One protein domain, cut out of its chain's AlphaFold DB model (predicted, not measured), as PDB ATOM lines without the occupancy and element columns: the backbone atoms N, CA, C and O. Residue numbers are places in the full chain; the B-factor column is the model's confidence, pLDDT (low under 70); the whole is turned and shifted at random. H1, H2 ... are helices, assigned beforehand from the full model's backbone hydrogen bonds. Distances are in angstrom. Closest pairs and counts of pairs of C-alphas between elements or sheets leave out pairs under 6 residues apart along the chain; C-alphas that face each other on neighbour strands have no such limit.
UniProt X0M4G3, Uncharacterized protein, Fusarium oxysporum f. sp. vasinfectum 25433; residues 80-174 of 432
ATOM      1  N   HIS A  80     -28.716-132.286 225.852       52.34
ATOM      2  CA  HIS A  80     -29.553-131.662 226.870       52.34
ATOM      3  C   HIS A  80     -28.732-131.053 228.022       52.34
ATOM      4  O   HIS A  80     -29.129-130.016 228.569       52.34
ATOM      5  N   ASP A  81     -27.583-131.658 228.347       60.94
ATOM      6  CA  ASP A  81     -26.602-131.138 229.307       60.94
ATOM      7  C   ASP A  81     -25.806-129.957 228.710       60.94
ATOM      8  O   ASP A  81     -25.596-128.950 229.394       60.94
ATOM      9  N   GLU A  82     -25.423-130.014 227.425       59.50
ATOM     10  CA  GLU A  82     -24.776-128.884 226.733       59.50
ATOM     11  C   GLU A  82     -25.699-127.663 226.634       59.50
ATOM     12  O   GLU A  82     -25.294-126.554 226.993       59.50
ATOM     13  N   LEU A  83     -26.962-127.848 226.234       60.44
ATOM     14  CA  LEU A  83     -27.945-126.761 226.179       60.44
ATOM     15  C   LEU A  83     -28.191-126.147 227.569       60.44
ATOM     16  O   LEU A  83     -28.271-124.924 227.705       60.44
ATOM     17  N   GLY A  84     -28.273-126.980 228.612       66.25
ATOM     18  CA  GLY A  84     -28.397-126.521 229.998       66.25
ATOM     19  C   GLY A  84     -27.196-125.687 230.456       66.25
ATOM     20  O   GLY A  84     -27.372-124.651 231.103       66.25
ATOM     21  N   LYS A  85     -25.985-126.096 230.069       71.62
ATOM     22  CA  LYS A  85     -24.731-125.385 230.347       71.62
ATOM     23  C   LYS A  85     -24.637-124.057 229.591       71.62
ATOM     24  O   LYS A  85     -24.336-123.043 230.215       71.62
ATOM     25  N   LEU A  86     -24.975-124.027 228.301       66.31
ATOM     26  CA  LEU A  86     -25.009-122.797 227.498       66.31
ATOM     27  C   LEU A  86     -26.000-121.771 228.067       66.31
ATOM     28  O   LEU A  86     -25.651-120.603 228.206       66.31
ATOM     29  N   LEU A  87     -27.194-122.204 228.487       70.00
ATOM     30  CA  LEU A  87     -28.176-121.333 229.151       70.00
ATOM     31  C   LEU A  87     -27.717-120.869 230.548       70.00
ATOM     32  O   LEU A  87     -28.112-119.793 231.000       70.00
ATOM     33  N   ALA A  88     -26.899-121.656 231.253       70.56
ATOM     34  CA  ALA A  88     -26.304-121.247 232.524       70.56
ATOM     35  C   ALA A  88     -25.198-120.198 232.320       70.56
ATOM     36  O   ALA A  88     -25.190-119.184 233.023       70.56
ATOM     37  N   ASP A  89     -24.318-120.391 231.335       72.94
ATOM     38  CA  ASP A  89     -23.272-119.425 230.988       72.94
ATOM     39  C   ASP A  89     -23.854-118.146 230.346       72.94
ATOM     40  O   ASP A  89     -23.382-117.057 230.664       72.94
ATOM     41  N   GLU A  90     -24.944-118.216 229.567       69.38
ATOM     42  CA  GLU A  90     -25.694-117.038 229.081       69.38
ATOM     43  C   GLU A  90     -26.266-116.213 230.246       69.38
ATOM     44  O   GLU A  90     -26.090-114.990 230.305       69.38
ATOM     45  N   ARG A  91     -26.921-116.869 231.215       71.00
ATOM     46  CA  ARG A  91     -27.449-116.207 232.422       71.00
ATOM     47  C   ARG A  91     -26.334-115.594 233.258       71.00
ATOM     48  O   ARG A  91     -26.485-114.472 233.733       71.00
ATOM     49  N   ARG A  92     -25.210-116.296 233.407       69.94
ATOM     50  CA  ARG A  92     -24.025-115.830 234.136       69.94
ATOM     51  C   ARG A  92     -23.360-114.638 233.446       69.94
ATOM     52  O   ARG A  92     -23.023-113.669 234.117       69.94
ATOM     53  N   LEU A  93     -23.219-114.672 232.122       70.00
ATOM     54  CA  LEU A  93     -22.702-113.557 231.324       70.00
ATOM     55  C   LEU A  93     -23.648-112.357 231.403       70.00
ATOM     56  O   LEU A  93     -23.193-111.237 231.620       70.00
ATOM     57  N   THR A  94     -24.962-112.587 231.342       69.38
ATOM     58  CA  THR A  94     -25.977-111.544 231.559       69.38
ATOM     59  C   THR A  94     -25.875-110.957 232.966       69.38
ATOM     60  O   THR A  94     -25.898-109.740 233.108       69.38
ATOM     61  N   GLN A  95     -25.692-111.781 234.002       66.69
ATOM     62  CA  GLN A  95     -25.535-111.335 235.393       66.69
ATOM     63  C   GLN A  95     -24.226-110.562 235.632       66.69
ATOM     64  O   GLN A  95     -24.204-109.658 236.462       66.69
ATOM     65  N   LEU A  96     -23.155-110.860 234.890       66.00
ATOM     66  CA  LEU A  96     -21.915-110.073 234.897       66.00
ATOM     67  C   LEU A  96     -22.083-108.747 234.134       66.00
ATOM     68  O   LEU A  96     -21.698-107.689 234.630       66.00
ATOM     69  N   LEU A  97     -22.711-108.774 232.955       63.81
ATOM     70  CA  LEU A  97     -22.929-107.597 232.104       63.81
ATOM     71  C   LEU A  97     -24.006-106.641 232.654       63.81
ATOM     72  O   LEU A  97     -23.990-105.450 232.356       63.81
ATOM     73  N   HIS A  98     -24.927-107.151 233.473       64.25
ATOM     74  CA  HIS A  98     -25.898-106.385 234.262       64.25
ATOM     75  C   HIS A  98     -25.505-106.292 235.750       64.25
ATOM     76  O   HIS A  98     -26.323-105.871 236.567       64.25
ATOM     77  N   GLY A  99     -24.272-106.671 236.110       67.56
ATOM     78  CA  GLY A  99     -23.771-106.572 237.479       67.56
ATOM     79  C   GLY A  99     -23.772-105.122 237.982       67.56
ATOM     80  O   GLY A  99     -23.693-104.197 237.166       67.56
ATOM     81  N   PRO A 100     -23.836-104.893 239.309       61.03
ATOM     82  CA  PRO A 100     -24.110-103.571 239.883       61.03
ATOM     83  C   PRO A 100     -23.162-102.481 239.362       61.03
ATOM     84  O   PRO A 100     -23.625-101.432 238.930       61.03
ATOM     85  N   GLN A 101     -21.861-102.779 239.266       60.69
ATOM     86  CA  GLN A 101     -20.827-101.857 238.770       60.69
ATOM     87  C   GLN A 101     -20.984-101.441 237.294       60.69
ATOM     88  O   GLN A 101     -20.482-100.393 236.905       60.69
ATOM     89  N   ASN A 102     -21.661-102.240 236.461       66.94
ATOM     90  CA  ASN A 102     -21.859-101.953 235.033       66.94
ATOM     91  C   ASN A 102     -23.224-101.285 234.757       66.94
ATOM     92  O   ASN A 102     -23.481-100.762 233.671       66.94
ATOM     93  N   ARG A 103     -24.126-101.267 235.750       73.19
ATOM     94  CA  ARG A 103     -25.454-100.651 235.624       73.19
ATOM     95  C   ARG A 103     -25.379 -99.127 235.558       73.19
ATOM     96  O   ARG A 103     -26.077 -98.545 234.735       73.19
ATOM     97  N   SER A 104     -24.545 -98.486 236.375       77.75
ATOM     98  CA  SER A 104     -24.352 -97.027 236.356       77.75
ATOM     99  C   SER A 104     -23.848 -96.543 234.992       77.75
ATOM    100  O   SER A 104     -24.507 -95.715 234.367       77.75
ATOM    101  N   ALA A 105     -22.786 -97.158 234.461       74.62
ATOM    102  CA  ALA A 105     -22.266 -96.882 233.115       74.62
ATOM    103  C   ALA A 105     -23.299 -97.124 231.988       74.62
ATOM    104  O   ALA A 105     -23.255 -96.465 230.951       74.62
ATOM    105  N   LYS A 106     -24.261 -98.038 232.187       74.50
ATOM    106  CA  LYS A 106     -25.358 -98.324 231.241       74.50
ATOM    107  C   LYS A 106     -26.567 -97.382 231.380       74.50
ATOM    108  O   LYS A 106     -27.354 -97.286 230.441       74.50
ATOM    109  N   LEU A 107     -26.728 -96.712 232.525       76.81
ATOM    110  CA  LEU A 107     -27.798 -95.739 232.790       76.81
ATOM    111  C   LEU A 107     -27.382 -94.301 232.451       76.81
ATOM    112  O   LEU A 107     -28.171 -93.571 231.859       76.81
ATOM    113  N   ILE A 108     -26.162 -93.911 232.825       73.75
ATOM    114  CA  ILE A 108     -25.586 -92.585 232.547       73.75
ATOM    115  C   ILE A 108     -25.002 -92.542 231.125       73.75
ATOM    116  O   ILE A 108     -25.103 -91.528 230.436       73.75
ATOM    117  N   GLY A 109     -24.437 -93.661 230.663       72.88
ATOM    118  CA  GLY A 109     -23.586 -93.709 229.476       72.88
ATOM    119  C   GLY A 109     -22.139 -93.325 229.799       72.88
ATOM    120  O   GLY A 109     -21.776 -93.103 230.951       72.88
ATOM    121  N   ARG A 110     -21.299 -93.235 228.764       69.56
ATOM    122  CA  ARG A 110     -20.003 -92.545 228.861       69.56
ATOM    123  C   ARG A 110     -20.243 -91.045 228.712       69.56
ATOM    124  O   ARG A 110     -21.059 -90.651 227.872       69.56
ATOM    125  N   SER A 111     -19.535 -90.223 229.481       66.44
ATOM    126  CA  SER A 111     -19.579 -88.777 229.287       66.44
ATOM    127  C   SER A 111     -19.046 -88.379 227.906       66.44
ATOM    128  O   SER A 111     -18.313 -89.120 227.244       66.44
ATOM    129  N   ASN A 112     -19.473 -87.210 227.434       68.12
ATOM    130  CA  ASN A 112     -19.033 -86.640 226.167       68.12
ATOM    131  C   ASN A 112     -19.078 -85.106 226.268       68.12
ATOM    132  O   ASN A 112     -20.187 -84.555 226.305       68.12
ATOM    133  N   PRO A 113     -17.922 -84.412 226.293       68.25
ATOM    134  CA  PRO A 113     -17.862 -82.956 226.360       68.25
ATOM    135  C   PRO A 113     -18.339 -82.345 225.035       68.25
ATOM    136  O   PRO A 113     -17.559 -82.029 224.134       68.25
ATOM    137  N   ARG A 114     -19.662 -82.171 224.907       68.38
ATOM    138  CA  ARG A 114     -20.308 -81.591 223.714       68.38
ATOM    139  C   ARG A 114     -19.919 -80.136 223.452       68.38
ATOM    140  O   ARG A 114     -20.159 -79.646 222.350       68.38
ATOM    141  N   TYR A 115     -19.380 -79.439 224.449       76.06
ATOM    142  CA  TYR A 115     -19.020 -78.029 224.375       76.06
ATOM    143  C   TYR A 115     -17.569 -77.839 224.819       76.06
ATOM    144  O   TYR A 115     -17.146 -78.395 225.828       76.06
ATOM    145  N   ARG A 116     -16.796 -77.056 224.060       82.12
ATOM    146  CA  ARG A 116     -15.393 -76.745 224.376       82.12
ATOM    147  C   ARG A 116     -15.308 -75.351 224.980       82.12
ATOM    148  O   ARG A 116     -15.122 -74.371 224.261       82.12
ATOM    149  N   TRP A 117     -15.467 -75.274 226.298       79.81
ATOM    150  CA  TRP A 117     -15.434 -74.019 227.057       79.81
ATOM    151  C   TRP A 117     -14.134 -73.220 226.851       79.81
ATOM    152  O   TRP A 117     -14.180 -71.996 226.760       79.81
ATOM    153  N   GLU A 118     -13.011 -73.917 226.649       80.19
ATOM    154  CA  GLU A 118     -11.698 -73.372 226.260       80.19
ATOM    155  C   GLU A 118     -11.764 -72.353 225.110       80.19
ATOM    156  O   GLU A 118     -11.068 -71.344 225.138       80.19
ATOM    157  N   GLN A 119     -12.634 -72.572 224.114       82.62
ATOM    158  CA  GLN A 119     -12.749 -71.708 222.931       82.62
ATOM    159  C   GLN A 119     -13.334 -70.314 223.248       82.62
ATOM    160  O   GLN A 119     -13.216 -69.394 222.435       82.62
ATOM    161  N   TYR A 120     -13.972 -70.157 224.409       82.19
ATOM    162  CA  TYR A 120     -14.663 -68.934 224.832       82.19
ATOM    163  C   TYR A 120     -13.988 -68.242 226.025       82.19
ATOM    164  O   TYR A 120     -14.367 -67.121 226.365       82.19
ATOM    165  N   TRP A 121     -12.988 -68.887 226.631       84.88
ATOM    166  CA  TRP A 121     -12.165 -68.332 227.702       84.88
ATOM    167  C   TRP A 121     -11.349 -67.129 227.216       84.88
ATOM    168  O   TRP A 121     -10.870 -67.110 226.077       84.88
ATOM    169  N   LYS A 122     -11.151 -66.132 228.089       85.44
ATOM    170  CA  LYS A 122     -10.226 -65.019 227.833       85.44
ATOM    171  C   LYS A 122      -9.158 -64.891 228.920       85.44
ATOM    172  O   LYS A 122      -9.530 -64.718 230.076       85.44
ATOM    173  N   PRO A 123      -7.853 -64.945 228.583       84.94
ATOM    174  CA  PRO A 123      -6.790 -64.822 229.576       84.94
ATOM    175  C   PRO A 123      -6.744 -63.404 230.161       84.94
ATOM    176  O   PRO A 123      -7.172 -62.435 229.523       84.94
ATOM    177  N   GLU A 124      -6.188 -63.270 231.366       80.50
ATOM    178  CA  GLU A 124      -6.130 -61.984 232.077       80.50
ATOM    179  C   GLU A 124      -5.316 -60.925 231.308       80.50
ATOM    180  O   GLU A 124      -5.653 -59.741 231.324       80.50
ATOM    181  N   GLU A 125      -4.316 -61.352 230.535       83.25
ATOM    182  CA  GLU A 125      -3.526 -60.487 229.648       83.25
ATOM    183  C   GLU A 125      -4.377 -59.814 228.554       83.25
ATOM    184  O   GLU A 125      -4.225 -58.616 228.296       83.25
ATOM    185  N   GLU A 126      -5.320 -60.544 227.943       83.44
ATOM    186  CA  GLU A 126      -6.265 -59.958 226.983       83.44
ATOM    187  C   GLU A 126      -7.267 -59.036 227.690       83.44
ATOM    188  O   GLU A 126      -7.543 -57.938 227.204       83.44
ATOM    189  N   LEU A 127      -7.787 -59.446 228.853       82.25
ATOM    190  CA  LEU A 127      -8.696 -58.636 229.673       82.25
ATOM    191  C   LEU A 127      -8.068 -57.287 230.060       82.25
ATOM    192  O   LEU A 127      -8.722 -56.245 229.957       82.25
ATOM    193  N   ALA A 128      -6.794 -57.277 230.454       85.00
ATOM    194  CA  ALA A 128      -6.061 -56.068 230.826       85.00
ATOM    195  C   ALA A 128      -5.942 -55.047 229.675       85.00
ATOM    196  O   ALA A 128      -5.887 -53.841 229.933       85.00
ATOM    197  N   ALA A 129      -5.955 -55.506 228.418       91.06
ATOM    198  CA  ALA A 129      -5.919 -54.653 227.230       91.06
ATOM    199  C   ALA A 129      -7.294 -54.068 226.830       91.06
ATOM    200  O   ALA A 129      -7.357 -53.166 225.989       91.06
ATOM    201  N   MET A 130      -8.402 -54.555 227.405       87.81
ATOM    202  CA  MET A 130      -9.762 -54.145 227.029       87.81
ATOM    203  C   MET A 130     -10.289 -52.936 227.818       87.81
ATOM    204  O   MET A 130      -9.844 -52.600 228.915       87.81
ATOM    205  N   SER A 131     -11.300 -52.262 227.258       92.25
ATOM    206  CA  SER A 131     -11.981 -51.159 227.943       92.25
ATOM    207  C   SER A 131     -12.838 -51.670 229.108       92.25
ATOM    208  O   SER A 131     -13.443 -52.735 229.019       92.25
ATOM    209  N   LYS A 132     -12.943 -50.888 230.195       87.56
ATOM    210  CA  LYS A 132     -13.635 -51.284 231.440       87.56
ATOM    211  C   LYS A 132     -14.992 -52.004 231.263       87.56
ATOM    212  O   LYS A 132     -15.130 -53.069 231.853       87.56
ATOM    213  N   PRO A 133     -15.976 -51.502 230.481       89.31
ATOM    214  CA  PRO A 133     -17.271 -52.181 230.351       89.31
ATOM    215  C   PRO A 133     -17.201 -53.478 229.527       89.31
ATOM    216  O   PRO A 133     -18.017 -54.371 229.726       89.31
ATOM    217  N   LEU A 134     -16.231 -53.597 228.613       88.56
ATOM    218  CA  LEU A 134     -15.984 -54.837 227.874       88.56
ATOM    219  C   LEU A 134     -15.267 -55.862 228.761       88.56
ATOM    220  O   LEU A 134     -15.573 -57.051 228.708       88.56
ATOM    221  N   ARG A 135     -14.360 -55.386 229.618       85.75
ATOM    222  CA  ARG A 135     -13.653 -56.207 230.596       85.75
ATOM    223  C   ARG A 135     -14.608 -56.788 231.640       85.75
ATOM    224  O   ARG A 135     -14.594 -57.992 231.811       85.75
ATOM    225  N   GLU A 136     -15.511 -55.989 232.217       83.81
ATOM    226  CA  GLU A 136     -16.556 -56.473 233.146       83.81
ATOM    227  C   GLU A 136     -17.455 -57.558 232.516       83.81
ATOM    228  O   GLU A 136     -17.871 -58.513 233.173       83.81
ATOM    229  N   TYR A 137     -17.746 -57.437 231.216       89.00
ATOM    230  CA  TYR A 137     -18.499 -58.451 230.480       89.00
ATOM    231  C   TYR A 137     -17.720 -59.768 230.335       89.00
ATOM    232  O   TYR A 137     -18.291 -60.838 230.562       89.00
ATOM    233  N   TYR A 138     -16.431 -59.714 229.988       88.94
ATOM    234  CA  TYR A 138     -15.601 -60.917 229.869       88.94
ATOM    235  C   TYR A 138     -15.168 -61.502 231.224       88.94
ATOM    236  O   TYR A 138     -15.131 -62.719 231.332       88.94
ATOM    237  N   GLU A 139     -14.951 -60.688 232.265       84.56
ATOM    238  CA  GLU A 139     -14.784 -61.123 233.666       84.56
ATOM    239  C   GLU A 139     -15.978 -62.014 234.070       84.56
ATOM    240  O   GLU A 139     -15.807 -63.195 234.366       84.56
ATOM    241  N   ARG A 140     -17.209 -61.503 233.925       81.75
ATOM    242  CA  ARG A 140     -18.453 -62.254 234.184       81.75
ATOM    243  C   ARG A 140     -18.642 -63.481 233.280       81.75
ATOM    244  O   ARG A 140     -19.242 -64.472 233.688       81.75
ATOM    245  N   THR A 141     -18.172 -63.424 232.034       87.12
ATOM    246  CA  THR A 141     -18.250 -64.560 231.095       87.12
ATOM    247  C   THR A 141     -17.275 -65.670 231.496       87.12
ATOM    248  O   THR A 141     -17.645 -66.840 231.463       87.12
ATOM    249  N   ASN A 142     -16.075 -65.307 231.950       86.75
ATOM    250  CA  ASN A 142     -15.089 -66.224 232.510       86.75
ATOM    251  C   ASN A 142     -15.593 -66.880 233.808       86.75
ATOM    252  O   ASN A 142     -15.512 -68.099 233.920       86.75
ATOM    253  N   GLU A 143     -16.181 -66.118 234.740       83.38
ATOM    254  CA  GLU A 143     -16.807 -66.670 235.961       83.38
ATOM    255  C   GLU A 143     -17.849 -67.755 235.628       83.38
ATOM    256  O   GLU A 143     -17.869 -68.826 236.237       83.38
ATOM    257  N   LEU A 144     -18.704 -67.501 234.630       83.50
ATOM    258  CA  LEU A 144     -19.699 -68.470 234.160       83.50
ATOM    259  C   LEU A 144     -19.045 -69.686 233.489       83.50
ATOM    260  O   LEU A 144     -19.461 -70.814 233.741       83.50
ATOM    261  N   ILE A 145     -18.001 -69.484 232.679       85.44
ATOM    262  CA  ILE A 145     -17.220 -70.569 232.064       85.44
ATOM    263  C   ILE A 145     -16.593 -71.475 233.131       85.44
ATOM    264  O   ILE A 145     -16.685 -72.695 233.010       85.44
ATOM    265  N   GLN A 146     -16.025 -70.913 234.203       81.75
ATOM    266  CA  GLN A 146     -15.477 -71.692 235.320       81.75
ATOM    267  C   GLN A 146     -16.558 -72.503 236.044       81.75
ATOM    268  O   GLN A 146     -16.318 -73.659 236.393       81.75
ATOM    269  N   GLN A 147     -17.750 -71.929 236.239       81.31
ATOM    270  CA  GLN A 147     -18.886 -72.624 236.855       81.31
ATOM    271  C   GLN A 147     -19.415 -73.765 235.973       81.31
ATOM    272  O   GLN A 147     -19.705 -74.843 236.493       81.31
ATOM    273  N   TYR A 148     -19.506 -73.575 234.654       84.25
ATOM    274  CA  TYR A 148     -19.899 -74.647 233.734       84.25
ATOM    275  C   TYR A 148     -18.835 -75.745 233.634       84.25
ATOM    276  O   TYR A 148     -19.182 -76.920 233.693       84.25
ATOM    277  N   LEU A 149     -17.551 -75.381 233.575       82.00
ATOM    278  CA  LEU A 149     -16.448 -76.343 233.584       82.00
ATOM    279  C   LEU A 149     -16.407 -77.159 234.886       82.00
ATOM    280  O   LEU A 149     -16.141 -78.357 234.845       82.00
ATOM    281  N   TYR A 150     -16.721 -76.542 236.030       79.56
ATOM    282  CA  TYR A 150     -16.913 -77.260 237.290       79.56
ATOM    283  C   TYR A 150     -18.094 -78.246 237.226       79.56
ATOM    284  O   TYR A 150     -17.950 -79.394 237.643       79.56
ATOM    285  N   ILE A 151     -19.250 -77.827 236.698       81.50
ATOM    286  CA  ILE A 151     -20.426 -78.704 236.564       81.50
ATOM    287  C   ILE A 151     -20.104 -79.905 235.667       81.50
ATOM    288  O   ILE A 151     -20.395 -81.035 236.055       81.50
ATOM    289  N   ASP A 152     -19.458 -79.683 234.522       79.31
ATOM    290  CA  ASP A 152     -19.045 -80.762 233.621       79.31
ATOM    291  C   ASP A 152     -18.016 -81.688 234.303       79.31
ATOM    292  O   ASP A 152     -18.183 -82.903 234.273       79.31
ATOM    293  N   ALA A 153     -17.025 -81.151 235.028       77.50
ATOM    294  CA  ALA A 153     -16.071 -81.958 235.802       77.50
ATOM    295  C   ALA A 153     -16.731 -82.778 236.934       77.50
ATOM    296  O   ALA A 153     -16.292 -83.888 237.234       77.50
ATOM    297  N   LEU A 154     -17.804 -82.271 237.554       76.69
ATOM    298  CA  LEU A 154     -18.598 -83.018 238.534       76.69
ATOM    299  C   LEU A 154     -19.435 -84.124 237.871       76.69
ATOM    300  O   LEU A 154     -19.562 -85.208 238.443       76.69
ATOM    301  N   LEU A 155     -19.991 -83.881 236.682       76.38
ATOM    302  CA  LEU A 155     -20.775 -84.873 235.934       76.38
ATOM    303  C   LEU A 155     -19.898 -85.993 235.346       76.38
ATOM    304  O   LEU A 155     -20.320 -87.150 235.347       76.38
ATOM    305  N   ASP A 156     -18.678 -85.666 234.923       73.81
ATOM    306  CA  ASP A 156     -17.670 -86.610 234.416       73.81
ATOM    307  C   ASP A 156     -16.906 -87.351 235.535       73.81
ATOM    308  O   ASP A 156     -16.157 -88.298 235.270       73.81
ATOM    309  N   SER A 157     -17.104 -86.953 236.795       78.25
ATOM    310  CA  SER A 157     -16.495 -87.605 237.958       78.25
ATOM    311  C   SER A 157     -17.044 -89.019 238.215       78.25
ATOM    312  O   SER A 157     -18.072 -89.456 237.685       78.25
ATOM    313  N   ALA A 158     -16.387 -89.750 239.118       73.69
ATOM    314  CA  ALA A 158     -16.906 -91.026 239.600       73.69
ATOM    315  C   ALA A 158     -18.177 -90.882 240.467       73.69
ATOM    316  O   ALA A 158     -18.904 -91.862 240.611       73.69
ATOM    317  N   ILE A 159     -18.484 -89.695 241.018       78.94
ATOM    318  CA  ILE A 159     -19.532 -89.517 242.044       78.94
ATOM    319  C   ILE A 159     -20.916 -90.020 241.581       78.94
ATOM    320  O   ILE A 159     -21.520 -90.801 242.318       78.94
ATOM    321  N   PRO A 160     -21.442 -89.664 240.386       77.00
ATOM    322  CA  PRO A 160     -22.767 -90.124 239.958       77.00
ATOM    323  C   PRO A 160     -22.815 -91.640 239.711       77.00
ATOM    324  O   PRO A 160     -23.868 -92.265 239.848       77.00
ATOM    325  N   HIS A 161     -21.672 -92.239 239.367       74.62
ATOM    326  CA  HIS A 161     -21.536 -93.671 239.128       74.62
ATOM    327  C   HIS A 161     -21.462 -94.451 240.447       74.62
ATOM    328  O   HIS A 161     -22.243 -95.385 240.638       74.62
ATOM    329  N   ASP A 162     -20.582 -94.036 241.366       76.62
ATOM    330  CA  ASP A 162     -20.433 -94.608 242.710       76.62
ATOM    331  C   ASP A 162     -21.771 -94.527 243.480       76.62
ATOM    332  O   ASP A 162     -22.231 -95.539 244.007       76.62
ATOM    333  N   LEU A 163     -22.470 -93.384 243.431       80.06
ATOM    334  CA  LEU A 163     -23.776 -93.185 244.080       80.06
ATOM    335  C   LEU A 163     -24.855 -94.150 243.557       80.06
ATOM    336  O   LEU A 163     -25.562 -94.775 244.349       80.06
ATOM    337  N   LEU A 164     -24.987 -94.322 242.235       75.69
ATOM    338  CA  LEU A 164     -25.957 -95.275 241.667       75.69
ATOM    339  C   LEU A 164     -25.613 -96.741 241.978       75.69
ATOM    340  O   LEU A 164     -26.516 -97.584 242.005       75.69
ATOM    341  N   ASN A 165     -24.335 -97.051 242.208       74.81
ATOM    342  CA  ASN A 165     -23.894 -98.377 242.637       74.81
ATOM    343  C   ASN A 165     -24.236 -98.616 244.122       74.81
ATOM    344  O   ASN A 165     -24.730 -99.690 244.468       74.81
ATOM    345  N   GLU A 166     -24.026 -97.617 244.985       73.88
ATOM    346  CA  GLU A 166     -24.286 -97.683 246.431       73.88
ATOM    347  C   GLU A 166     -25.785 -97.783 246.750       73.88
ATOM    348  O   GLU A 166     -26.204 -98.729 247.419       73.88
ATOM    349  N   TYR A 167     -26.621 -96.913 246.166       73.12
ATOM    350  CA  TYR A 167     -28.082 -96.996 246.323       73.12
ATOM    351  C   TYR A 167     -28.653 -98.348 245.866       73.12
ATOM    352  O   TYR A 167     -29.633 -98.824 246.437       73.12
ATOM    353  N   GLN A 168     -28.055 -98.991 244.854       67.94
ATOM    354  CA  GLN A 168     -28.463-100.335 244.437       67.94
ATOM    355  C   GLN A 168     -28.048-101.403 245.457       67.94
ATOM    356  O   GLN A 168     -28.838-102.304 245.734       67.94
ATOM    357  N   ALA A 169     -26.847-101.296 246.032       66.56
ATOM    358  CA  ALA A 169     -26.376-102.213 247.066       66.56
ATOM    359  C   ALA A 169     -27.235-102.124 248.341       66.56
ATOM    360  O   ALA A 169     -27.573-103.160 248.913       66.56
ATOM    361  N   GLU A 170     -27.662-100.923 248.749       62.12
ATOM    362  CA  GLU A 170     -28.621-100.758 249.848       62.12
ATOM    363  C   GLU A 170     -30.010-101.319 249.509       62.12
ATOM    364  O   GLU A 170     -30.631-101.968 250.355       62.12
ATOM    365  N   LEU A 171     -30.501-101.134 248.276       61.38
ATOM    366  CA  LEU A 171     -31.791-101.693 247.852       61.38
ATOM    367  C   LEU A 171     -31.778-103.230 247.851       61.38
ATOM    368  O   LEU A 171     -32.731-103.857 248.308       61.38
ATOM    369  N   GLU A 172     -30.691-103.847 247.386       59.41
ATOM    370  CA  GLU A 172     -30.516-105.303 247.417       59.41
ATOM    371  C   GLU A 172     -30.331-105.820 248.853       59.41
ATOM    372  O   GLU A 172     -30.966-106.801 249.242       59.41
ATOM    373  N   ALA A 173     -29.537-105.136 249.685       59.09
ATOM    374  CA  ALA A 173     -29.337-105.514 251.085       59.09
ATOM    375  C   ALA A 173     -30.607-105.364 251.943       59.09
ATOM    376  O   ALA A 173     -30.809-106.140 252.880       59.09
ATOM    377  N   SER A 174     -31.470-104.391 251.635       56.00
ATOM    378  CA  SER A 174     -32.753-104.194 252.322       56.00
ATOM    379  C   SER A 174     -33.848-105.133 251.811       56.00
ATOM    380  O   SER A 174     -34.601-105.657 252.629       56.00
TER     381      SER A 174
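AT A GLANCE: This is residues 80 to 174 of the 432 residues of an uncharacterized protein of Fusarium oxysporum f. sp. vasinfectum 25433 (UniProt X0M4G3). A long, thin fold-back with few contacts: the printed part runs out through H2, a stretched link, H3 and H4, turns at the far end, and comes back along the long helix H5 and then H6. At the other end residues 80 to 96, which belong to H1, stick out as a free arm. The 95 printed residues hold six named helices, H1 to H6 in order, and no named strand; the class is all helix. The whole is extended, with a radius of gyration of the C-alphas of 23.8 A and spans of 82 by 30 by 14 A.

HOW THE PARTS SIT: Start at H1, residues 80 to 97, which touches no helix and meets H2, residues 100 to 108, only through their link. H2 touches H6, residues 159 to 174, closest at the C-alphas of Ser 104 and His 161, 5.2 A apart, at a steep tilt of 50 degrees, opposite ways. H3, residues 117 to 120, only just touches residues 145 to 149 of H5, residues 132 to 155, with 3 pairs of C-alphas within 8 A; the closest are Trp 117 and Ile 145, 6.3 A. H4, residues 124 to 129, makes a hairpin with H5 and touches its residues 135 to 139, at a shallow tilt of 18 degrees, opposite ways; the closest C-alphas are Leu 127 and Arg 135, 5.6 A. H1 and H6 are apart. In H1 and H5 every O i to N i+4 pair is within hydrogen-bond range, against 3 of 5 in H2, 1 of 2 in H4 and 11 of 12 in H6; H3 is too short for such a pair.

IN THESE COORDINATES: Find C-alpha 80 at (-29.553, -131.662, 226.870); from there H1 runs 25.5 A. H2, H3 and H4 span 13.3, 5.6 and 8.8 A. From C-alpha 132 at (-13.635, -51.284, 231.440) H5 runs 34.6 A, and H6 covers 22.3 A to C-alpha 174 at (-32.753, -104.194, 252.322).

THE WHOLE: The C-alphas of His 80 and Ser 131 are the farthest apart, 82.4 A. The printed part has no cut and no long link. Look for pLDDT under 70 in 29 residues, among them 94 to 102 and 168 to 174.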